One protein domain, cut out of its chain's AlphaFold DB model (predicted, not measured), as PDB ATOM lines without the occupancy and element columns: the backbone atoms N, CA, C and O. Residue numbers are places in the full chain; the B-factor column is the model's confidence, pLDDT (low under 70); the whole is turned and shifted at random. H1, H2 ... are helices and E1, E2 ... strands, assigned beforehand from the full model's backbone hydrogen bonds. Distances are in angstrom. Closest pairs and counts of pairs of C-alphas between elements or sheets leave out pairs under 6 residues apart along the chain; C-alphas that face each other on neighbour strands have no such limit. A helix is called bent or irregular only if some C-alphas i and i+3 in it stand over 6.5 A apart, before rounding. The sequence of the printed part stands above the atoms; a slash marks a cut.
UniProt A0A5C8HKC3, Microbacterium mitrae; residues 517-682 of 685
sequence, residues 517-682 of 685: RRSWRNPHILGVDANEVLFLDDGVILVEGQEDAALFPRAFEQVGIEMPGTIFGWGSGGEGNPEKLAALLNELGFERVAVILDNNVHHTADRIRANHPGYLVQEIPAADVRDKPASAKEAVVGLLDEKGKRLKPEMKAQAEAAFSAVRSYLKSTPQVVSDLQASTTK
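This is residues 517 to 682 of the 685 residues of a protein of Microbacterium mitrae (UniProt A0A5C8HKC3). A small sheet of three parallel strands, E1 E2 E3, is the core of a three-layer slab: H3 and H4 lie side by side over one face, and the long H5 runs over the other. H2 only grazes the sheet, while H1 and H6 lie farther out, and the long loop of residues 620 to 648 reaches up to 27 A from the mean of the C-alphas. The printed part has 166 residues, with six named helices and three named strands in the order H1 E1 H2 H3 E2 H4 E3 H5 H6, and its class is mostly helix. It is compact, with a radius of gyration of the C-alphas of 15.5 A and spans of 47 by 39 by 26 A.

H1, residues 528 to 535, begins at C-alpha 528 (21.894, -18.888, 1.765). E1 is residues 540 to 543, H2 residues 546 to 558, 19.3 A long, and H3 residues 577 to 587, 15.6 A. E2, residues 593 to 597, begins at C-alpha 593 (9.996, -30.751, -8.102). H4 is residues 602 to 611, 14.1 A, and E3 residues 616 to 619. H5, residues 649 to 667, spans 26.5 A, with a kink of 27 degrees near residue 656. H6, residues 670 to 680, is 16.3 A long and ends at C-alpha 680 (1.463, -43.482, -16.207). H5 is irregular, with C-alphas 650 and 653 7.4 A apart, and H2 only just, with C-alphas 550 and 553 6.9 A apart.

E1 and E2 are parallel neighbours, with N 542 and O 594 within hydrogen-bond range at 2.8 A. E2 and E3 are parallel too, with N 595 and O 616 at 2.8 A. E2, H4 and E3 make a strand-helix-strand unit, two parallel neighbour strands joined through a helix, with a right-handed crossover; E1, H2 H3 and E2 make another. H3 and H4 are on the same face and touch, closest at the C-alphas of Glu 579 and Ile 608, 5.7 A, at a shallow tilt of 13 degrees, the same way. H5 is on the opposite face, over E2 and E3, at a height over the sheet of 9.7 A; the closest C-alphas of E3 and H5 are those of Gln 618 and Ala 658, 6.1 A. H5 and H6 are close but not clearly touching, at a steep tilt of 50 degrees. In H3 and H4 every O i to N i+4 pair is within hydrogen-bond range; the counts are 7 of 9 in H2, 13 of 15 in H5, 5 of 7 in H6 and 1 of 4 in H1, which has 4 of 5 O i to N i+3 pairs within range.

The two C-alphas farthest apart, those of Ala 632 and Gln 671, are 50.1 A apart. The printed part has no cut; the links H2 to H3 and E3 to H5 are long. The mean pLDDT of the printed part is 85.1, and residues 518, 521, 631 to 633 and 669 to 682 are under 70.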
ATOM      1  N   ARG A 517      20.020 -28.722  10.113       75.94
ATOM      2  CA  ARG A 517      21.098 -27.777  10.433       75.94
ATOM      3  C   ARG A 517      21.912 -28.166  11.670       75.94
ATOM      4  O   ARG A 517      23.041 -27.709  11.822       75.94
ATOM      5  N   ARG A 518      21.381 -29.027  12.548       69.88
ATOM      6  CA  ARG A 518      22.100 -29.498  13.749       69.88
ATOM      7  C   ARG A 518      23.247 -30.452  13.412       69.88
ATOM      8  O   ARG A 518      24.110 -30.693  14.255       69.88
ATOM      9  N   SER A 519      23.277 -31.000  12.197       73.81
ATOM     10  CA  SER A 519      24.374 -31.852  11.749       73.81
ATOM     11  C   SER A 519      25.613 -31.014  11.439       73.81
ATOM     12  O   SER A 519      25.687 -30.344  10.410       73.81
ATOM     13  N   TRP A 520      26.636 -31.108  12.294       70.94
ATOM     14  CA  TRP A 520      27.930 -30.444  12.074       70.94
ATOM     15  C   TRP A 520      28.617 -30.864  10.765       70.94
ATOM     16  O   TRP A 520      29.488 -30.150  10.281       70.94
ATOM     17  N   ARG A 521      28.243 -32.023  10.202       67.94
ATOM     18  CA  ARG A 521      28.832 -32.565   8.970       67.94
ATOM     19  C   ARG A 521      28.398 -31.794   7.728       67.94
ATOM     20  O   ARG A 521      29.208 -31.615   6.831       67.94
ATOM     21  N   ASN A 522      27.155 -31.313   7.710       74.44
ATOM     22  CA  ASN A 522      26.549 -30.665   6.547       74.44
ATOM     23  C   ASN A 522      25.884 -29.330   6.947       74.44
ATOM     24  O   ASN A 522      24.674 -29.163   6.791       74.44
ATOM     25  N   PRO A 523      26.647 -28.349   7.466       72.75
ATOM     26  CA  PRO A 523      26.086 -27.094   7.977       72.75
ATOM     27  C   PRO A 523      25.468 -26.209   6.880       72.75
ATOM     28  O   PRO A 523      24.757 -25.255   7.182       72.75
ATOM     29  N   HIS A 524      25.748 -26.512   5.610       79.00
ATOM     30  CA  HIS A 524      25.347 -25.730   4.443       79.00
ATOM     31  C   HIS A 524      23.996 -26.147   3.836       79.00
ATOM     32  O   HIS A 524      23.517 -25.429   2.961       79.00
ATOM     33  N   ILE A 525      23.363 -27.246   4.290       82.44
ATOM     34  CA  ILE A 525      22.079 -27.743   3.732       82.44
ATOM     35  C   ILE A 525      21.013 -26.645   3.725       82.44
ATOM     36  O   ILE A 525      20.229 -26.549   2.793       82.44
ATOM     37  N   LEU A 526      20.998 -25.807   4.762       84.31
ATOM     38  CA  LEU A 526      20.071 -24.686   4.924       84.31
ATOM     39  C   LEU A 526      20.803 -23.335   4.894       84.31
ATOM     40  O   LEU A 526      20.473 -22.406   5.631       84.31
ATOM     41  N   GLY A 527      21.868 -23.265   4.090       86.00
ATOM     42  CA  GLY A 527      22.614 -22.039   3.830       86.00
ATOM     43  C   GLY A 527      21.840 -21.047   2.958       86.00
ATOM     44  O   GLY A 527      20.699 -21.281   2.567       86.00
ATOM     45  N   VAL A 528      22.489 -19.931   2.620       87.75
ATOM     46  CA  VAL A 528      21.894 -18.888   1.765       87.75
ATOM     47  C   VAL A 528      21.469 -19.467   0.411       87.75
ATOM     48  O   VAL A 528      20.325 -19.265   0.024       87.75
ATOM     49  N   ASP A 529      22.334 -20.257  -0.232       88.31
ATOM     50  CA  ASP A 529      22.067 -20.896  -1.531       88.31
ATOM     51  C   ASP A 529      20.828 -21.813  -1.493       88.31
ATOM     52  O   ASP A 529      20.086 -21.928  -2.461       88.31
ATOM     53  N   ALA A 530      20.563 -22.462  -0.354       89.12
ATOM     54  CA  ALA A 530      19.366 -23.281  -0.177       89.12
ATOM     55  C   ALA A 530      18.110 -22.420   0.027       89.12
ATOM     56  O   ALA A 530      17.046 -22.723  -0.514       89.12
ATOM     57  N   ASN A 531      18.235 -21.312   0.765       91.50
ATOM     58  CA  ASN A 531      17.142 -20.360   0.966       91.50
ATOM     59  C   ASN A 531      16.696 -19.699  -0.344       91.50
ATOM     60  O   ASN A 531      15.531 -19.323  -0.446       91.50
ATOM     61  N   GLU A 532      17.575 -19.575  -1.343       91.19
ATOM     62  CA  GLU A 532      17.229 -19.030  -2.664       91.19
ATOM     63  C   GLU A 532      16.051 -19.766  -3.318       91.19
ATOM     64  O   GLU A 532      15.222 -19.134  -3.976       91.19
ATOM     65  N   VAL A 533      15.902 -21.071  -3.054       91.81
ATOM     66  CA  VAL A 533      14.792 -21.879  -3.580       91.81
ATOM     67  C   VAL A 533      13.430 -21.302  -3.204       91.81
ATOM     68  O   VAL A 533      12.510 -21.318  -4.018       91.81
ATOM     69  N   LEU A 534      13.301 -20.715  -2.014       90.00
ATOM     70  CA  LEU A 534      12.049 -20.144  -1.512       90.00
ATOM     71  C   LEU A 534      11.538 -18.957  -2.348       90.00
ATOM     72  O   LEU A 534      10.364 -18.587  -2.250       90.00
ATOM     73  N   PHE A 535      12.402 -18.373  -3.179       89.75
ATOM     74  CA  PHE A 535      12.101 -17.229  -4.037       89.75
ATOM     75  C   PHE A 535      11.902 -17.614  -5.510       89.75
ATOM     76  O   PHE A 535      11.585 -16.745  -6.322       89.75
ATOM     77  N   LEU A 536      12.041 -18.897  -5.858       88.12
ATOM     78  CA  LEU A 536      11.783 -19.404  -7.206       88.12
ATOM     79  C   LEU A 536      10.278 -19.508  -7.490       88.12
ATOM     80  O   LEU A 536       9.467 -19.716  -6.581       88.12
ATOM     81  N   ASP A 537       9.903 -19.396  -8.768       82.88
ATOM     82  CA  ASP A 537       8.534 -19.662  -9.235       82.88
ATOM     83  C   ASP A 537       8.193 -21.151  -9.125       82.88
ATOM     84  O   ASP A 537       7.142 -21.514  -8.599       82.88
ATOM     85  N   ASP A 538       9.074 -22.013  -9.625       89.19
ATOM     86  CA  ASP A 538       8.983 -23.468  -9.540       89.19
ATOM     87  C   ASP A 538      10.261 -24.092 -10.124       89.19
ATOM     88  O   ASP A 538      11.174 -23.370 -10.532       89.19
ATOM     89  N   GLY A 539      10.300 -25.415 -10.261       92.62
ATOM     90  CA  GLY A 539      11.355 -26.090 -11.012       92.62
ATOM     91  C   GLY A 539      12.586 -26.355 -10.158       92.62
ATOM     92  O   GLY A 539      13.698 -25.948 -10.500       92.62
ATOM     93  N   VAL A 540      12.368 -27.023  -9.031       95.56
ATOM     94  CA  VAL A 540      13.419 -27.370  -8.070       95.56
ATOM     95  C   VAL A 540      13.924 -28.778  -8.354       95.56
ATOM     96  O   VAL A 540      13.134 -29.684  -8.617       95.56
ATOM     97  N   ILE A 541      15.240 -28.970  -8.279       96.38
ATOM     98  CA  ILE A 541      15.873 -30.286  -8.330       96.38
ATOM     99  C   ILE A 541      16.422 -30.623  -6.944       96.38
ATOM    100  O   ILE A 541      17.325 -29.956  -6.441       96.38
ATOM    101  N   LEU A 542      15.885 -31.673  -6.331       96.12
ATOM    102  CA  LEU A 542      16.434 -32.274  -5.122       96.12
ATOM    103  C   LEU A 542      17.419 -33.376  -5.504       96.12
ATOM    104  O   LEU A 542      17.118 -34.237  -6.328       96.12
ATOM    105  N   VAL A 543      18.588 -33.343  -4.880       94.31
ATOM    106  CA  VAL A 543      19.646 -34.348  -5.036       94.31
ATOM    107  C   VAL A 543      20.081 -34.826  -3.658       94.31
ATOM    108  O   VAL A 543      19.857 -34.120  -2.664       94.31
ATOM    109  N   GLU A 544      20.672 -36.010  -3.561       89.06
ATOM    110  CA  GLU A 544      21.003 -36.613  -2.270       89.06
ATOM    111  C   GLU A 544      22.112 -35.839  -1.537       89.06
ATOM    112  O   GLU A 544      21.932 -35.428  -0.384       89.06
ATOM    113  N   GLY A 545      23.230 -35.574  -2.209       88.62
ATOM    114  CA  GLY A 545      24.436 -35.010  -1.620       88.62
ATOM    115  C   GLY A 545      25.105 -33.897  -2.428       88.62
ATOM    116  O   GLY A 545      24.678 -33.490  -3.507       88.62
ATOM    117  N   GLN A 546      26.202 -33.394  -1.861       90.06
ATOM    118  CA  GLN A 546      26.978 -32.288  -2.427       90.06
ATOM    119  C   GLN A 546      27.729 -32.664  -3.702       90.06
ATOM    120  O   GLN A 546      27.857 -31.833  -4.602       90.06
ATOM    121  N   GLU A 547      28.231 -33.899  -3.791       90.88
ATOM    122  CA  GLU A 547      28.890 -34.373  -5.009       90.88
ATOM    123  C   GLU A 547      27.892 -34.395  -6.176       90.88
ATOM    124  O   GLU A 547      28.224 -33.920  -7.261       90.88
ATOM    125  N   ASP A 548      26.651 -34.819  -5.929       91.69
ATOM    126  CA  ASP A 548      25.572 -34.854  -6.921       91.69
ATOM    127  C   ASP A 548      25.244 -33.455  -7.441       91.69
ATOM    128  O   ASP A 548      25.228 -33.219  -8.651       91.69
ATOM    129  N   ALA A 549      25.063 -32.502  -6.520       92.38
ATOM    130  CA  ALA A 549      24.799 -31.105  -6.853       92.38
ATOM    131  C   ALA A 549      25.908 -30.506  -7.735       92.38
ATOM    132  O   ALA A 549      25.631 -29.760  -8.674       92.38
ATOM    133  N   ALA A 550      27.168 -30.858  -7.462       92.94
ATOM    134  CA  ALA A 550      28.317 -30.358  -8.209       92.94
ATOM    135  C   ALA A 550      28.512 -31.046  -9.572       92.94
ATOM    136  O   ALA A 550      29.026 -30.426 -10.507       92.94
ATOM    137  N   LEU A 551      28.150 -32.326  -9.696       94.62
ATOM    138  CA  LEU A 551      28.512 -33.159 -10.845       94.62
ATOM    139  C   LEU A 551      27.373 -33.385 -11.840       94.62
ATOM    140  O   LEU A 551      27.656 -33.565 -13.030       94.62
ATOM    141  N   PHE A 552      26.105 -33.312 -11.426       94.69
ATOM    142  CA  PHE A 552      24.988 -33.460 -12.361       94.69
ATOM    143  C   PHE A 552      24.976 -32.438 -13.499       94.69
ATOM    144  O   PHE A 552      24.782 -32.883 -14.630       94.69
ATOM    145  N   PRO A 553      25.280 -31.137 -13.309       94.75
ATOM    146  CA  PRO A 553      25.364 -30.202 -14.435       94.75
ATOM    147  C   PRO A 553      26.301 -30.697 -15.550       94.75
ATOM    148  O   PRO A 553      25.977 -30.625 -16.735       94.75
ATOM    149  N   ARG A 554      27.433 -31.301 -15.165       94.38
ATOM    150  CA  ARG A 554      28.406 -31.890 -16.092       94.38
ATOM    151  C   ARG A 554      27.913 -33.204 -16.709       94.38
ATOM    152  O   ARG A 554      28.251 -33.509 -17.853       94.38
ATOM    153  N   ALA A 555      27.165 -34.011 -15.961       93.81
ATOM    154  CA  ALA A 555      26.568 -35.242 -16.475       93.81
ATOM    155  C   ALA A 555      25.496 -34.936 -17.540       93.81
ATOM    156  O   ALA A 555      25.527 -35.540 -18.611       93.81
ATOM    157  N   PHE A 556      24.632 -33.946 -17.288       95.50
ATOM    158  CA  PHE A 556      23.651 -33.409 -18.241       95.50
ATOM    159  C   PHE A 556      24.322 -32.888 -19.526       95.50
ATOM    160  O   PHE A 556      23.925 -33.249 -20.634       95.50
ATOM    161  N   GLU A 557      25.405 -32.113 -19.395       94.88
ATOM    162  CA  GLU A 557      26.169 -31.605 -20.543       94.88
ATOM    163  C   GLU A 557      26.729 -32.739 -21.425       94.88
ATOM    164  O   GLU A 557      26.600 -32.705 -22.648       94.88
ATOM    165  N   GLN A 558      27.308 -33.785 -20.822       94.75
ATOM    166  CA  GLN A 558      27.936 -34.895 -21.556       94.75
ATOM    167  C   GLN A 558      26.948 -35.793 -22.314       94.75
ATOM    168  O   GLN A 558      27.345 -36.471 -23.270       94.75
ATOM    169  N   VAL A 559      25.676 -35.791 -21.914       94.31
ATOM    170  CA  VAL A 559      24.591 -36.444 -22.661       94.31
ATOM    171  C   VAL A 559      23.908 -35.513 -23.671       94.31
ATOM    172  O   VAL A 559      23.022 -35.942 -24.402       94.31
ATOM    173  N   GLY A 560      24.311 -34.240 -23.747       92.31
ATOM    174  CA  GLY A 560      23.715 -33.258 -24.656       92.31
ATOM    175  C   GLY A 560      22.316 -32.790 -24.237       92.31
ATOM    176  O   GLY A 560      21.528 -32.372 -25.087       92.31
ATOM    177  N   ILE A 561      21.991 -32.859 -22.942       92.69
ATOM    178  CA  ILE A 561      20.702 -32.434 -22.388       92.69
ATOM    179  C   ILE A 561      20.925 -31.188 -21.533       92.69
ATOM    180  O   ILE A 561      21.702 -31.191 -20.589       92.69
ATOM    181  N   GLU A 562      20.211 -30.111 -21.842       91.31
ATOM    182  CA  GLU A 562      20.173 -28.918 -20.994       91.31
ATOM    183  C   GLU A 562      19.469 -29.244 -19.670       91.31
ATOM    184  O   GLU A 562      18.320 -29.695 -19.696       91.31
ATOM    185  N   MET A 563      20.135 -29.000 -18.538       91.44
ATOM    186  CA  MET A 563      19.566 -29.167 -17.199       91.44
ATOM    187  C   MET A 563      18.589 -28.017 -16.901       91.44
ATOM    188  O   MET A 563      19.032 -26.876 -16.769       91.44
ATOM    189  N   PRO A 564      17.270 -28.268 -16.823       88.50
ATOM    190  CA  PRO A 564      16.310 -27.236 -16.452       88.50
ATOM    191  C   PRO A 564      16.156 -27.143 -14.937       88.50
ATOM    192  O   PRO A 564      16.345 -28.125 -14.230       88.50
ATOM    193  N   GLY A 565      15.709 -25.988 -14.453       90.44
ATOM    194  CA  GLY A 565      15.446 -25.787 -13.030       90.44
ATOM    195  C   GLY A 565      16.703 -25.493 -12.216       90.44
ATOM    196  O   GLY A 565      17.778 -25.252 -12.761       90.44
ATOM    197  N   THR A 566      16.538 -25.463 -10.896       93.75
ATOM    198  CA  THR A 566      17.584 -25.069  -9.942       93.75
ATOM    199  C   THR A 566      17.770 -26.160  -8.900       93.75
ATOM    200  O   THR A 566      16.794 -26.619  -8.307       93.75
ATOM    201  N   ILE A 567      19.015 -26.580  -8.670       94.94
ATOM    202  CA  ILE A 567      19.338 -27.539  -7.607       94.94
ATOM    203  C   ILE A 567      19.125 -26.867  -6.248       94.94
ATOM    204  O   ILE A 567      19.496 -25.711  -6.058       94.94
ATOM    205  N   PHE A 568      18.536 -27.588  -5.297       94.50
ATOM    206  CA  PHE A 568      18.413 -27.112  -3.924       94.50
ATOM    207  C   PHE A 568      19.791 -27.013  -3.260       94.50
ATOM    208  O   PHE A 568      20.374 -28.031  -2.880       94.50
ATOM    209  N   GLY A 569      20.304 -25.786  -3.125       92.06
ATOM    210  CA  GLY A 569      21.597 -25.494  -2.510       92.06
ATOM    211  C   GLY A 569      22.710 -26.418  -3.018       92.06
ATOM    212  O   GLY A 569      22.911 -26.581  -4.219       92.06
ATOM    213  N   TRP A 570      23.398 -27.068  -2.082       90.94
ATOM    214  CA  TRP A 570      24.426 -28.079  -2.357       90.94
ATOM    215  C   TRP A 570      23.918 -29.505  -2.094       90.94
ATOM    216  O   TRP A 570      24.674 -30.364  -1.655       90.94
ATOM    217  N   GLY A 571      22.629 -29.760  -2.320       90.81
ATOM    218  CA  GLY A 571      21.993 -31.054  -2.078       90.81
ATOM    219  C   GLY A 571      21.388 -31.215  -0.681       90.81
ATOM    220  O   GLY A 571      21.495 -30.349   0.190       90.81
ATOM    221  N   SER A 572      20.715 -32.347  -0.475       89.50
ATOM    222  CA  SER A 572      19.873 -32.601   0.706       89.50
ATOM    223  C   SER A 572      20.660 -33.041   1.947       89.50
ATOM    224  O   SER A 572      20.128 -33.074   3.059       89.50
ATOM    225  N   GLY A 573      21.939 -33.384   1.785       84.75
ATOM    226  CA  GLY A 573      22.826 -33.771   2.878       84.75
ATOM    227  C   GLY A 573      22.724 -35.237   3.307       84.75
ATOM    228  O   GLY A 573      22.987 -35.523   4.479       84.75
ATOM    229  N   GLY A 574      22.370 -36.130   2.380       81.38
ATOM    230  CA  GLY A 574      22.388 -37.587   2.539       81.38
ATOM    231  C   GLY A 574      21.011 -38.246   2.674       81.38
ATOM    232  O   GLY A 574      19.973 -37.581   2.660       81.38
ATOM    233  N   GLU A 575      21.034 -39.570   2.829       74.75
ATOM    234  CA  GLU A 575      19.870 -40.464   2.875       74.75
ATOM    235  C   GLU A 575      18.746 -39.985   3.823       74.75
ATOM    236  O   GLU A 575      18.976 -39.572   4.964       74.75
ATOM    237  N   GLY A 576      17.498 -40.031   3.341       81.94
ATOM    238  CA  GLY A 576      16.286 -39.653   4.082       81.94
ATOM    239  C   GLY A 576      16.002 -38.147   4.198       81.94
ATOM    240  O   GLY A 576      14.870 -37.762   4.489       81.94
ATOM    241  N   ASN A 577      16.972 -37.266   3.940       89.81
ATOM    242  CA  ASN A 577      16.724 -35.820   3.909       89.81
ATOM    243  C   ASN A 577      15.961 -35.331   2.663       89.81
ATOM    244  O   ASN A 577      15.144 -34.421   2.831       89.81
ATOM    245  N   PRO A 578      16.144 -35.914   1.455       92.75
ATOM    246  CA  PRO A 578      15.336 -35.552   0.290       92.75
ATOM    247  C   PRO A 578      13.830 -35.668   0.548       92.75
ATOM    248  O   PRO A 578      13.074 -34.818   0.094       92.75
ATOM    249  N   GLU A 579      13.394 -36.662   1.332       93.88
ATOM    250  CA  GLU A 579      11.984 -36.849   1.707       93.88
ATOM    251  C   GLU A 579      11.446 -35.657   2.516       93.88
ATOM    252  O   GLU A 579      10.402 -35.099   2.187       93.88
ATOM    253  N   LYS A 580      12.198 -35.201   3.524       93.56
ATOM    254  CA  LYS A 580      11.814 -34.055   4.369       93.56
ATOM    255  C   LYS A 580      11.761 -32.751   3.576       93.56
ATOM    256  O   LYS A 580      10.862 -31.934   3.771       93.56
ATOM    257  N   LEU A 581      12.727 -32.544   2.680       95.19
ATOM    258  CA  LEU A 581      12.759 -31.364   1.815       95.19
ATOM    259  C   LEU A 581      11.638 -31.404   0.771       95.19
ATOM    260  O   LEU A 581      11.023 -30.371   0.516       95.19
ATOM    261  N   ALA A 582      11.317 -32.577   0.221       96.50
ATOM    262  CA  ALA A 582      10.164 -32.753  -0.657       96.50
ATOM    263  C   ALA A 582       8.856 -32.402   0.070       96.50
ATOM    264  O   ALA A 582       8.050 -31.647  -0.472       96.50
ATOM    265  N   ALA A 583       8.682 -32.846   1.319       96.69
ATOM    266  CA  ALA A 583       7.523 -32.480   2.131       96.69
ATOM    267  C   ALA A 583       7.411 -30.961   2.335       96.69
ATOM    268  O   ALA A 583       6.344 -30.385   2.120       96.69
ATOM    269  N   LEU A 584       8.523 -30.292   2.662       96.44
ATOM    270  CA  LEU A 584       8.563 -28.835   2.802       96.44
ATOM    271  C   LEU A 584       8.177 -28.113   1.505       96.44
ATOM    272  O   LEU A 584       7.349 -27.205   1.539       96.44
ATOM    273  N   LEU A 585       8.771 -28.492   0.371       97.00
ATOM    274  CA  LEU A 585       8.473 -27.871  -0.922       97.00
ATOM    275  C   LEU A 585       7.006 -28.089  -1.317       97.00
ATOM    276  O   LEU A 585       6.351 -27.163  -1.799       97.00
ATOM    277  N   ASN A 586       6.456 -29.268  -1.030       96.56
ATOM    278  CA  ASN A 586       5.061 -29.582  -1.312       96.56
ATOM    279  C   ASN A 586       4.115 -28.701  -0.491       96.56
ATOM    280  O   ASN A 586       3.197 -28.090  -1.036       96.56
ATOM    281  N   GLU A 587       4.373 -28.550   0.809       96.81
ATOM    282  CA  GLU A 587       3.557 -27.686   1.668       96.81
ATOM    283  C   GLU A 587       3.759 -26.180   1.411       96.81
ATOM    284  O   GLU A 587       2.898 -25.375   1.767       96.81
ATOM    285  N   LEU A 588       4.864 -25.787   0.766       96.69
ATOM    286  CA  LEU A 588       5.111 -24.433   0.245       96.69
ATOM    287  C   LEU A 588       4.531 -24.210  -1.166       96.69
ATOM    288  O   LEU A 588       4.718 -23.138  -1.755       96.69
ATOM    289  N   GLY A 589       3.818 -25.196  -1.716       94.94
ATOM    290  CA  GLY A 589       3.118 -25.080  -2.993       94.94
ATOM    291  C   GLY A 589       4.038 -25.090  -4.214       94.94
ATOM    292  O   GLY A 589       3.738 -24.421  -5.201       94.94
ATOM    293  N   PHE A 590       5.181 -25.781  -4.154       95.19
ATOM    294  CA  PHE A 590       5.950 -26.104  -5.359       95.19
ATOM    295  C   PHE A 590       5.281 -27.261  -6.096       95.19
ATOM    296  O   PHE A 590       5.055 -28.319  -5.507       95.19
ATOM    297  N   GLU A 591       4.978 -27.062  -7.377       92.06
ATOM    298  CA  GLU A 591       4.255 -28.038  -8.199       92.06
ATOM    299  C   GLU A 591       5.216 -28.890  -9.043       92.06
ATOM    300  O   GLU A 591       4.916 -30.048  -9.328       92.06
ATOM    301  N   ARG A 592       6.386 -28.350  -9.412       92.31
ATOM    302  CA  ARG A 592       7.394 -29.006 -10.253       92.31
ATOM    303  C   ARG A 592       8.695 -29.182  -9.487       92.31
ATOM    304  O   ARG A 592       9.615 -28.363  -9.572       92.31
ATOM    305  N   VAL A 593       8.780 -30.305  -8.784       96.50
ATOM    306  CA  VAL A 593       9.996 -30.751  -8.102       96.50
ATOM    307  C   VAL A 593      10.438 -32.080  -8.702       96.50
ATOM    308  O   VAL A 593       9.668 -33.040  -8.753       96.50
ATOM    309  N   ALA A 594      11.674 -32.121  -9.190       96.88
ATOM    310  CA  ALA A 594      12.319 -33.350  -9.627       96.88
ATOM    311  C   ALA A 594      13.315 -33.805  -8.557       96.88
ATOM    312  O   ALA A 594      14.075 -32.999  -8.029       96.88
ATOM    313  N   VAL A 595      13.330 -35.092  -8.247       96.50
ATOM    314  CA  VAL A 595      14.261 -35.704  -7.303       96.50
ATOM    315  C   VAL A 595      15.143 -36.666  -8.085       96.50
ATOM    316  O   VAL A 595      14.626 -37.564  -8.747       96.50
ATOM    317  N   ILE A 596      16.457 -36.455  -8.043       95.06
ATOM    318  CA  ILE A 596      17.449 -37.327  -8.676       95.06
ATOM    319  C   ILE A 596      18.255 -37.985  -7.562       95.06
ATOM    320  O   ILE A 596      18.932 -37.292  -6.803       95.06
ATOM    321  N   LEU A 597      18.150 -39.305  -7.460       93.69
ATOM    322  CA  LEU A 597      18.777 -40.104  -6.410       93.69
ATOM    323  C   LEU A 597      19.706 -41.166  -6.998       93.69
ATOM    324  O   LEU A 597      19.580 -41.544  -8.166       93.69
ATOM    325  N   ASP A 598      20.600 -41.673  -6.160       90.50
ATOM    326  CA  ASP A 598      21.397 -42.856  -6.457       90.50
ATOM    327  C   ASP A 598      20.512 -44.117  -6.468       90.50
ATOM    328  O   ASP A 598      19.479 -44.190  -5.794       90.50
ATOM    329  N   ASN A 599      20.888 -45.152  -7.226       86.81
ATOM    330  CA  ASN A 599      20.080 -46.381  -7.310       86.81
ATOM    331  C   ASN A 599      20.203 -47.309  -6.094       86.81
ATOM    332  O   ASN A 599      19.721 -48.431  -6.132       86.81
ATOM    333  N   ASN A 600      20.873 -46.895  -5.025       83.12
ATOM    334  CA  ASN A 600      20.984 -47.664  -3.786       83.12
ATOM    335  C   ASN A 600      20.035 -47.153  -2.685       83.12
ATOM    336  O   ASN A 600      19.905 -47.813  -1.655       83.12
ATOM    337  N   VAL A 601      19.325 -46.041  -2.913       83.50
ATOM    338  CA  VAL A 601      18.369 -45.431  -1.968       83.50
ATOM    339  C   VAL A 601      16.905 -45.615  -2.394       83.50
ATOM    340  O   VAL A 601      16.053 -44.749  -2.169       83.50
ATOM    341  N   HIS A 602      16.573 -46.781  -2.964       84.12
ATOM    342  CA  HIS A 602      15.219 -47.117  -3.439       84.12
ATOM    343  C   HIS A 602      14.122 -46.847  -2.398       84.12
ATOM    344  O   HIS A 602      13.066 -46.315  -2.728       84.12
ATOM    345  N   HIS A 603      14.383 -47.124  -1.114       88.19
ATOM    346  CA  HIS A 603      13.407 -46.866  -0.052       88.19
ATOM    347  C   HIS A 603      13.027 -45.374   0.025       88.19
ATOM    348  O   HIS A 603      11.850 -45.039   0.195       88.19
ATOM    349  N   THR A 604      14.001 -44.464  -0.058       89.06
ATOM    350  CA  THR A 604      13.721 -43.020  -0.059       89.06
ATOM    351  C   THR A 604      12.947 -42.629  -1.314       89.06
ATOM    352  O   THR A 604      11.960 -41.902  -1.209       89.06
ATOM    353  N   ALA A 605      13.330 -43.162  -2.477       90.38
ATOM    354  CA  ALA A 605      12.636 -42.907  -3.735       90.38
ATOM    355  C   ALA A 605      11.156 -43.332  -3.675       90.38
ATOM    356  O   ALA A 605      10.270 -42.541  -4.001       90.38
ATOM    357  N   ASP A 606      10.877 -44.537  -3.178       92.50
ATOM    358  CA  ASP A 606       9.523 -45.086  -3.075       92.50
ATOM    359  C   ASP A 606       8.648 -44.310  -2.090       92.50
ATOM    360  O   ASP A 606       7.481 -44.041  -2.379       92.50
ATOM    361  N   ARG A 607       9.208 -43.876  -0.951       93.50
ATOM    362  CA  ARG A 607       8.480 -43.009  -0.009       93.50
ATOM    363  C   ARG A 607       8.116 -41.671  -0.633       93.50
ATOM    364  O   ARG A 607       6.985 -41.225  -0.465       93.50
ATOM    365  N   ILE A 608       9.035 -41.044  -1.368       93.94
ATOM    366  CA  ILE A 608       8.751 -39.770  -2.039       93.94
ATOM    367  C   ILE A 608       7.672 -39.968  -3.106       93.94
ATOM    368  O   ILE A 608       6.726 -39.184  -3.143       93.94
ATOM    369  N   ARG A 609       7.748 -41.031  -3.918       94.44
ATOM    370  CA  ARG A 609       6.704 -41.362  -4.907       94.44
ATOM    371  C   ARG A 609       5.336 -41.567  -4.248       94.44
ATOM    372  O   ARG A 609       4.333 -41.085  -4.769       94.44
ATOM    373  N   ALA A 610       5.293 -42.251  -3.104       94.50
ATOM    374  CA  ALA A 610       4.057 -42.524  -2.375       94.50
ATOM    375  C   ALA A 610       3.464 -41.271  -1.702       94.50
ATOM    376  O   ALA A 610       2.258 -41.045  -1.779       94.50
ATOM    377  N   ASN A 611       4.301 -40.455  -1.056       94.19
ATOM    378  CA  ASN A 611       3.864 -39.297  -0.269       94.19
ATOM    379  C   ASN A 611       3.672 -38.031  -1.122       94.19
ATOM    380  O   ASN A 611       2.872 -37.162  -0.772       94.19
ATOM    381  N   HIS A 612       4.383 -37.927  -2.247       94.12
ATOM    382  CA  HIS A 612       4.392 -36.768  -3.141       94.12
ATOM    383  C   HIS A 612       4.253 -37.200  -4.613       94.12
ATOM    384  O   HIS A 612       5.156 -36.965  -5.416       94.12
ATOM    385  N   PRO A 613       3.109 -37.787  -5.014       91.38
ATOM    386  CA  PRO A 613       2.916 -38.333  -6.364       91.38
ATOM    387  C   PRO A 613       2.969 -37.279  -7.483       91.38
ATOM    388  O   PRO A 613       3.079 -37.623  -8.657       91.38
ATOM    389  N   GLY A 614       2.882 -35.987  -7.145       89.94
ATOM    390  CA  GLY A 614       3.071 -34.890  -8.097       89.94
ATOM    391  C   GLY A 614       4.529 -34.666  -8.510       89.94
ATOM    392  O   GLY A 614       4.768 -33.984  -9.507       89.94
ATOM    393  N   TYR A 615       5.494 -35.219  -7.770       96.00
ATOM    394  CA  TYR A 615       6.927 -35.022  -7.990       96.00
ATOM    395  C   TYR A 615       7.530 -36.138  -8.830       96.00
ATOM    396  O   TYR A 615       7.201 -37.314  -8.678       96.00
ATOM    397  N   LEU A 616       8.451 -35.767  -9.720       96.56
ATOM    398  CA  LEU A 616       9.175 -36.744 -10.524       96.56
ATOM    399  C   LEU A 616      10.359 -37.280  -9.722       96.56
ATOM    400  O   LEU A 616      11.251 -36.514  -9.374       96.56
ATOM    401  N   VAL A 617      10.423 -38.592  -9.510       96.19
ATOM    402  CA  VAL A 617      11.564 -39.246  -8.855       96.19
ATOM    403  C   VAL A 617      12.299 -40.126  -9.858       96.19
ATOM    404  O   VAL A 617      11.729 -41.090 -10.375       96.19
ATOM    405  N   GLN A 618      13.559 -39.798 -10.126       94.88
ATOM    406  CA  GLN A 618      14.454 -40.536 -11.012       94.88
ATOM    407  C   GLN A 618      15.654 -41.069 -10.236       94.88
ATOM    408  O   GLN A 618      16.198 -40.393  -9.366       94.88
ATOM    409  N   GLU A 619      16.074 -42.275 -10.594       93.19
ATOM    410  CA  GLU A 619      17.276 -42.906 -10.063       93.19
ATOM    411  C   GLU A 619      18.307 -43.001 -11.185       93.19
ATOM    412  O   GLU A 619      17.977 -43.377 -12.316       93.19
ATOM    413  N   ILE A 620      19.550 -42.619 -10.905       91.69
ATOM    414  CA  ILE A 620      20.635 -42.742 -11.883       91.69
ATOM    415  C   ILE A 620      21.041 -44.213 -12.046       91.69
ATOM    416  O   ILE A 620      20.846 -45.009 -11.136       91.69
ATOM    417  N   PRO A 621      21.658 -44.623 -13.166       90.38
ATOM    418  CA  PRO A 621      22.052 -46.021 -13.386       90.38
ATOM    419  C   PRO A 621      23.270 -46.484 -12.557       90.38
ATOM    420  O   PRO A 621      23.958 -47.430 -12.941       90.38
ATOM    421  N   ALA A 622      23.568 -45.814 -11.445       89.56
ATOM    422  CA  ALA A 622      24.728 -46.058 -10.603       89.56
ATOM    423  C   ALA A 622      24.379 -45.881  -9.120       89.56
ATOM    424  O   ALA A 622      23.428 -45.182  -8.776       89.56
ATOM    425  N   ALA A 623      25.181 -46.497  -8.251       87.06
ATOM    426  CA  ALA A 623      25.016 -46.398  -6.799       87.06
ATOM    427  C   ALA A 623      25.633 -45.116  -6.217       87.06
ATOM    428  O   ALA A 623      25.642 -44.947  -5.002       87.06
ATOM    429  N   ASP A 624      26.216 -44.281  -7.080       89.31
ATOM    430  CA  ASP A 624      26.841 -43.008  -6.741       89.31
ATOM    431  C   ASP A 624      27.010 -42.149  -8.004       89.31
ATOM    432  O   ASP A 624      27.118 -42.671  -9.125       89.31
ATOM    433  N   VAL A 625      27.138 -40.833  -7.856       88.88
ATOM    434  CA  VAL A 625      27.409 -39.935  -8.988       88.88
ATOM    435  C   VAL A 625      28.817 -40.116  -9.575       88.88
ATOM    436  O   VAL A 625      29.037 -39.839 -10.758       88.88
ATOM    437  N   ARG A 626      29.789 -40.614  -8.797       92.19
ATOM    438  CA  ARG A 626      31.168 -40.871  -9.258       92.19
ATOM    439  C   ARG A 626      31.779 -42.108  -8.613       92.19
ATOM    440  O   ARG A 626      31.362 -42.523  -7.539       92.19
ATOM    441  N   ASP A 627      32.805 -42.674  -9.242       88.62
ATOM    442  CA  ASP A 627      33.532 -43.789  -8.629       88.62
ATOM    443  C   ASP A 627      34.138 -43.401  -7.280       88.62
ATOM    444  O   ASP A 627      34.849 -42.393  -7.159       88.62
ATOM    445  N   LYS A 628      33.910 -44.252  -6.276       84.00
ATOM    446  CA  LYS A 628      34.546 -44.141  -4.962       84.00
ATOM    447  C   LYS A 628      35.529 -45.298  -4.777       84.00
ATOM    448  O   LYS A 628      35.104 -46.458  -4.739       84.00
ATOM    449  N   PRO A 629      36.844 -45.014  -4.672       79.19
ATOM    450  CA  PRO A 629      37.848 -46.053  -4.510       79.19
ATOM    451  C   PRO A 629      37.655 -46.770  -3.171       79.19
ATOM    452  O   PRO A 629      37.251 -46.162  -2.174       79.19
ATOM    453  N   ALA A 630      37.974 -48.066  -3.142       74.94
ATOM    454  CA  ALA A 630      37.844 -48.892  -1.948       74.94
ATOM    455  C   ALA A 630      38.707 -48.328  -0.807       74.94
ATOM    456  O   ALA A 630      39.931 -48.463  -0.790       74.94
ATOM    457  N   SER A 631      38.057 -47.689   0.160       50.31
ATOM    458  CA  SER A 631      38.666 -47.233   1.405       50.31
ATOM    459  C   SER A 631      37.867 -47.839   2.557       50.31
ATOM    460  O   SER A 631      36.805 -47.352   2.929       50.31
ATOM    461  N   ALA A 632      38.325 -48.994   3.051       48.31
ATOM    462  CA  ALA A 632      37.683 -49.825   4.086       48.31
ATOM    463  C   ALA A 632      36.243 -50.340   3.803       48.31
ATOM    464  O   ALA A 632      35.747 -51.171   4.560       48.31
ATOM    465  N   LYS A 633      35.598 -49.912   2.711       58.41
ATOM    466  CA  LYS A 633      34.368 -50.467   2.117       58.41
ATOM    467  C   LYS A 633      34.642 -50.934   0.681       58.41
ATOM    468  O   LYS A 633      35.657 -50.550   0.097       58.41
ATOM    469  N   GLU A 634      33.751 -51.762   0.131       70.94
ATOM    470  CA  GLU A 634      33.794 -52.159  -1.283       70.94
ATOM    471  C   GLU A 634      33.756 -50.925  -2.199       70.94
ATOM    472  O   GLU A 634      33.159 -49.902  -1.855       70.94
ATOM    473  N   ALA A 635      34.442 -51.005  -3.343       79.25
ATOM    474  CA  ALA A 635      34.452 -49.928  -4.326       79.25
ATOM    475  C   ALA A 635      33.033 -49.703  -4.864       79.25
ATOM    476  O   ALA A 635      32.360 -50.658  -5.250       79.25
ATOM    477  N   VAL A 636      32.600 -48.443  -4.914       81.56
ATOM    478  CA  VAL A 636      31.279 -48.086  -5.441       81.56
ATOM    479  C   VAL A 636      31.447 -47.604  -6.873       81.56
ATOM    480  O   VAL A 636      32.214 -46.675  -7.135       81.56
ATOM    481  N   VAL A 637      30.748 -48.272  -7.792       84.38
ATOM    482  CA  VAL A 637      30.714 -47.907  -9.210       84.38
ATOM    483  C   VAL A 637      29.774 -46.720  -9.372       84.38
ATOM    484  O   VAL A 637      28.568 -46.856  -9.163       84.38
ATOM    485  N   GLY A 638      30.329 -45.579  -9.767       84.62
ATOM    486  CA  GLY A 638      29.550 -44.371 -10.005       84.62
ATOM    487  C   GLY A 638      29.260 -44.094 -11.474       84.62
ATOM    488  O   GLY A 638      29.808 -44.745 -12.371       84.62
ATOM    489  N   LEU A 639      28.407 -43.094 -11.701       89.81
ATOM    490  CA  LEU A 639      27.993 -42.613 -13.022       89.81
ATOM    491  C   LEU A 639      29.161 -41.992 -13.813       89.81
ATOM    492  O   LEU A 639      29.308 -42.210 -15.021       89.81
ATOM    493  N   LEU A 640      29.999 -41.220 -13.124       92.25
ATOM    494  CA  LEU A 640      31.223 -40.611 -13.643       92.25
ATOM    495  C   LEU A 640      32.470 -41.378 -13.175       92.25
ATOM    496  O   LEU A 640      32.441 -42.106 -12.183       92.25
ATOM    497  N   ASP A 641      33.593 -41.163 -13.867       89.62
ATOM    498  CA  ASP A 641      34.912 -41.599 -13.386       89.62
ATOM    499  C   ASP A 641      35.248 -41.029 -11.990       89.62
ATOM    500  O   ASP A 641      34.627 -40.080 -11.517       89.62
ATOM    501  N   GLU A 642      36.275 -41.574 -11.332       88.69
ATOM    502  CA  GLU A 642      36.691 -41.176  -9.971       88.69
ATOM    503  C   GLU A 642      36.912 -39.660  -9.816       88.69
ATOM    504  O   GLU A 642      36.669 -39.085  -8.752       88.69
ATOM    505  N   LYS A 643      37.349 -38.991 -10.892       88.06
ATOM    506  CA  LYS A 643      37.621 -37.548 -10.920       88.06
ATOM    507  C   LYS A 643      36.378 -36.715 -11.259       88.06
ATOM    508  O   LYS A 643      36.510 -35.498 -11.387       88.06
ATOM    509  N   GLY A 644      35.218 -37.341 -11.461       86.38
ATOM    510  CA  GLY A 644      33.977 -36.697 -11.886       86.38
ATOM    511  C   GLY A 644      34.049 -36.109 -13.300       86.38
ATOM    512  O   GLY A 644      33.309 -35.183 -13.622       86.38
ATOM    513  N   LYS A 645      34.983 -36.560 -14.150       90.38
ATOM    514  CA  LYS A 645      35.300 -35.895 -15.425       90.38
ATOM    515  C   LYS A 645      34.566 -36.470 -16.620       90.38
ATOM    516  O   LYS A 645      34.200 -35.686 -17.502       90.38
ATOM    517  N   ARG A 646      34.404 -37.788 -16.693       90.81
ATOM    518  CA  ARG A 646      33.829 -38.474 -17.856       90.81
ATOM    519  C   ARG A 646      32.686 -39.384 -17.438       90.81
ATOM    520  O   ARG A 646      32.851 -40.184 -16.524       90.81
ATOM    521  N   LEU A 647      31.557 -39.253 -18.127       91.38
ATOM    522  CA  LEU A 647      30.421 -40.163 -18.045       91.38
ATOM    523  C   LEU A 647      30.814 -41.507 -18.643       91.38
ATOM    524  O   LEU A 647      31.417 -41.561 -19.720       91.38
ATOM    525  N   LYS A 648      30.465 -42.586 -17.949       90.44
ATOM    526  CA  LYS A 648      30.773 -43.936 -18.409       90.44
ATOM    527  C   LYS A 648      29.942 -44.306 -19.643       90.44
ATOM    528  O   LYS A 648      28.713 -44.197 -19.589       90.44
ATOM    529  N   PRO A 649      30.571 -44.738 -20.757       89.19
ATOM    530  CA  PRO A 649      29.860 -45.069 -21.994       89.19
ATOM    531  C   PRO A 649      28.731 -46.089 -21.805       89.19
ATOM    532  O   PRO A 649      27.675 -45.945 -22.414       89.19
ATOM    533  N   GLU A 650      28.931 -47.077 -20.936       91.25
ATOM    534  CA  GLU A 650      27.971 -48.135 -20.620       91.25
ATOM    535  C   GLU A 650      26.698 -47.630 -19.919       91.25
ATOM    536  O   GLU A 650      25.634 -48.220 -20.088       91.25
ATOM    537  N   MET A 651      26.778 -46.516 -19.185       92.06
ATOM    538  CA  MET A 651      25.654 -45.921 -18.446       92.06
ATOM    539  C   MET A 651      24.984 -44.771 -19.207       92.06
ATOM    540  O   MET A 651      23.917 -44.301 -18.809       92.06
ATOM    541  N   LYS A 652      25.582 -44.325 -20.319       90.44
ATOM    542  CA  LYS A 652      25.156 -43.132 -21.058       90.44
ATOM    543  C   LYS A 652      23.692 -43.183 -21.499       90.44
ATOM    544  O   LYS A 652      22.971 -42.222 -21.265       90.44
ATOM    545  N   ALA A 653      23.237 -44.297 -22.075       90.81
ATOM    546  CA  ALA A 653      21.864 -44.422 -22.576       90.81
ATOM    547  C   ALA A 653      20.807 -44.371 -21.452       90.81
ATOM    548  O   ALA A 653      19.744 -43.775 -21.616       90.81
ATOM    549  N   GLN A 654      21.097 -44.970 -20.294       91.00
ATOM    550  CA  GLN A 654      20.190 -44.945 -19.140       91.00
ATOM    551  C   GLN A 654      20.176 -43.560 -18.475       91.00
ATOM    552  O   GLN A 654      19.110 -43.055 -18.128       91.00
ATOM    553  N   ALA A 655      21.338 -42.907 -18.375       91.06
ATOM    554  CA  ALA A 655      21.440 -41.528 -17.903       91.06
ATOM    555  C   ALA A 655      20.700 -40.548 -18.831       91.06
ATOM    556  O   ALA A 655      19.962 -39.689 -18.355       91.06
ATOM    557  N   GLU A 656      20.830 -40.714 -20.152       93.00
ATOM    558  CA  GLU A 656      20.071 -39.961 -21.160       93.00
ATOM    559  C   GLU A 656      18.559 -40.075 -20.942       93.00
ATOM    560  O   GLU A 656      17.861 -39.061 -20.997       93.00
ATOM    561  N   ALA A 657      18.052 -41.277 -20.655       92.44
ATOM    562  CA  ALA A 657      16.634 -41.497 -20.384       92.44
ATOM    563  C   ALA A 657      16.171 -40.782 -19.099       92.44
ATOM    564  O   ALA A 657      15.201 -40.020 -19.143       92.44
ATOM    565  N   ALA A 658      16.893 -40.960 -17.986       91.88
ATOM    566  CA  ALA A 658      16.567 -40.327 -16.704       91.88
ATOM    567  C   ALA A 658      16.595 -38.790 -16.802       91.88
ATOM    568  O   ALA A 658      15.644 -38.106 -16.419       91.88
ATOM    569  N   PHE A 659      17.649 -38.227 -17.395       94.88
ATOM    570  CA  PHE A 659      17.806 -36.780 -17.559       94.88
ATOM    571  C   PHE A 659      16.811 -36.189 -18.567       94.88
ATOM    572  O   PHE A 659      16.327 -35.071 -18.372       94.88
ATOM    573  N   SER A 660      16.431 -36.939 -19.606       93.38
ATOM    574  CA  SER A 660      15.360 -36.536 -20.528       93.38
ATOM    575  C   SER A 660      14.001 -36.488 -19.838       93.38
ATOM    576  O   SER A 660      13.220 -35.572 -20.110       93.38
ATOM    577  N   ALA A 661      13.717 -37.429 -18.930       93.25
ATOM    578  CA  ALA A 661      12.494 -37.425 -18.132       93.25
ATOM    579  C   ALA A 661      12.438 -36.190 -17.220       93.25
ATOM    580  O   ALA A 661      11.449 -35.455 -17.256       93.25
ATOM    581  N   VAL A 662      13.531 -35.891 -16.502       93.81
ATOM    582  CA  VAL A 662      13.658 -34.667 -15.684       93.81
ATOM    583  C   VAL A 662      13.438 -33.423 -16.533       93.81
ATOM    584  O   VAL A 662      12.631 -32.560 -16.176       93.81
ATOM    585  N   ARG A 663      14.098 -33.341 -17.695       93.62
ATOM    586  CA  ARG A 663      13.949 -32.191 -18.584       93.62
ATOM    587  C   ARG A 663      12.518 -32.013 -19.068       93.62
ATOM    588  O   ARG A 663      12.016 -30.891 -19.069       93.62
ATOM    589  N   SER A 664      11.883 -33.100 -19.489       92.44
ATOM    590  CA  SER A 664      10.520 -33.077 -20.022       92.44
ATOM    591  C   SER A 664       9.518 -32.654 -18.953       92.44
ATOM    592  O   SER A 664       8.682 -31.797 -19.218       92.44
ATOM    593  N   TYR A 665       9.651 -33.180 -17.733       93.44
ATOM    594  CA  TYR A 665       8.806 -32.817 -16.601       93.44
ATOM    595  C   TYR A 665       8.958 -31.339 -16.219       93.44
ATOM    596  O   TYR A 665       7.970 -30.609 -16.198       93.44
ATOM    597  N   LEU A 666      10.182 -30.847 -16.012       91.50
ATOM    598  CA  LEU A 666      10.395 -29.464 -15.569       91.50
ATOM    599  C   LEU A 666      10.098 -28.417 -16.658       91.50
ATOM    600  O   LEU A 666       9.706 -27.298 -16.333       91.50
ATOM    601  N   LYS A 667      10.260 -28.761 -17.947       86.06
ATOM    602  CA  LYS A 667       9.893 -27.878 -19.074       86.06
ATOM    603  C   LYS A 667       8.423 -27.986 -19.486       86.06
ATOM    604  O   LYS A 667       7.984 -27.205 -20.329       86.06
ATOM    605  N   SER A 668       7.666 -28.925 -18.925       78.31
ATOM    606  CA  SER A 668       6.247 -29.055 -19.242       78.31
ATOM    607  C   SER A 668       5.446 -27.855 -18.718       78.31
ATOM    608  O   SER A 668       5.686 -27.318 -17.630       78.31
ATOM    609  N   THR A 669       4.489 -27.395 -19.522       58.69
ATOM    610  CA  THR A 669       3.444 -26.469 -19.077       58.69
ATOM    611  C   THR A 669       2.480 -27.223 -18.145       58.69
ATOM    612  O   THR A 669       2.281 -28.422 -18.351       58.69
ATOM    613  N   PRO A 670       1.817 -26.559 -17.175       50.62
ATOM    614  CA  PRO A 670       0.945 -27.217 -16.186       50.62
ATOM    615  C   PRO A 670      -0.112 -28.161 -16.788       50.62
ATOM    616  O   PRO A 670      -0.500 -29.147 -16.176       50.62
ATOM    617  N   GLN A 671      -0.534 -27.888 -18.024       39.38
ATOM    618  CA  GLN A 671      -1.537 -28.651 -18.765       39.38
ATOM    619  C   GLN A 671      -1.034 -29.997 -19.322       39.38
ATOM    620  O   GLN A 671      -1.839 -30.865 -19.624       39.38
ATOM    621  N   VAL A 672       0.283 -30.191 -19.449       45.81
ATOM    622  CA  VAL A 672       0.899 -31.442 -19.936       45.81
ATOM    623  C   VAL A 672       1.244 -32.382 -18.773       45.81
ATOM    624  O   VAL A 672       1.268 -33.597 -18.953       45.81
ATOM    625  N   VAL A 673       1.445 -31.849 -17.560       44.62
ATOM    626  CA  VAL A 673       1.689 -32.646 -16.342       44.62
ATOM    627  C   VAL A 673       0.474 -33.515 -16.001       44.62
ATOM    628  O   VAL A 673       0.647 -34.693 -15.703       44.62
ATOM    629  N   SER A 674      -0.749 -32.987 -16.132       39.84
ATOM    630  CA  SER A 674      -1.985 -33.762 -15.924       39.84
ATOM    631  C   SER A 674      -2.170 -34.893 -16.945       39.84
ATOM    632  O   SER A 674      -2.678 -35.961 -16.605       39.84
ATOM    633  N   ASP A 675      -1.720 -34.689 -18.184       36.81
ATOM    634  CA  ASP A 675      -1.848 -35.675 -19.267       36.81
ATOM    635  C   ASP A 675      -0.751 -36.758 -19.197       36.81
ATOM    636  O   ASP A 675      -0.998 -37.933 -19.490       36.81
ATOM    637  N   LEU A 676       0.451 -36.395 -18.731       43.56
ATOM    638  CA  LEU A 676       1.507 -37.348 -18.368       43.56
ATOM    639  C   LEU A 676       1.094 -38.198 -17.157       43.56
ATOM    640  O   LEU A 676       1.279 -39.412 -17.171       43.56
ATOM    641  N   GLN A 677       0.439 -37.598 -16.158       45.62
ATOM    642  CA  GLN A 677      -0.106 -38.315 -15.000       45.62
ATOM    643  C   GLN A 677      -1.154 -39.361 -15.406       45.62
ATOM    644  O   GLN A 677      -1.107 -40.486 -14.915       45.62
ATOM    645  N   ALA A 678      -2.044 -39.040 -16.351       38.41
ATOM    646  CA  ALA A 678      -3.075 -39.960 -16.840       38.41
ATOM    647  C   ALA A 678      -2.537 -41.120 -17.704       38.41
ATOM    648  O   ALA A 678      -3.238 -42.117 -17.906       38.41
ATOM    649  N   SER A 679      -1.318 -40.998 -18.238       36.41
ATOM    650  CA  SER A 679      -0.689 -42.028 -19.072       36.41
ATOM    651  C   SER A 679       0.176 -42.999 -18.266       36.41
ATOM    652  O   SER A 679       0.188 -44.184 -18.596       36.41
ATOM    653  N   THR A 680       0.788 -42.572 -17.156       39.72
ATOM    654  CA  THR A 680       1.463 -43.482 -16.207       39.72
ATOM    655  C   THR A 680       0.493 -44.403 -15.462       39.72
ATOM    656  O   THR A 680       0.782 -45.584 -15.320       39.72
ATOM    657  N   THR A 681      -0.708 -43.946 -15.086       34.97
ATOM    658  CA  THR A 681      -1.701 -44.807 -14.401       34.97
ATOM    659  C   THR A 681      -2.342 -45.864 -15.309       34.97
ATOM    660  O   THR A 681      -3.012 -46.762 -14.812       34.97
ATOM    661  N   LYS A 682      -2.167 -45.764 -16.634       31.48
ATOM    662  CA  LYS A 682      -2.682 -46.733 -17.619       31.48
ATOM    663  C   LYS A 682      -1.660 -47.781 -18.058       31.48
ATOM    664  O   LYS A 682      -2.021 -48.676 -18.811       31.48
TER     665      LYS A 682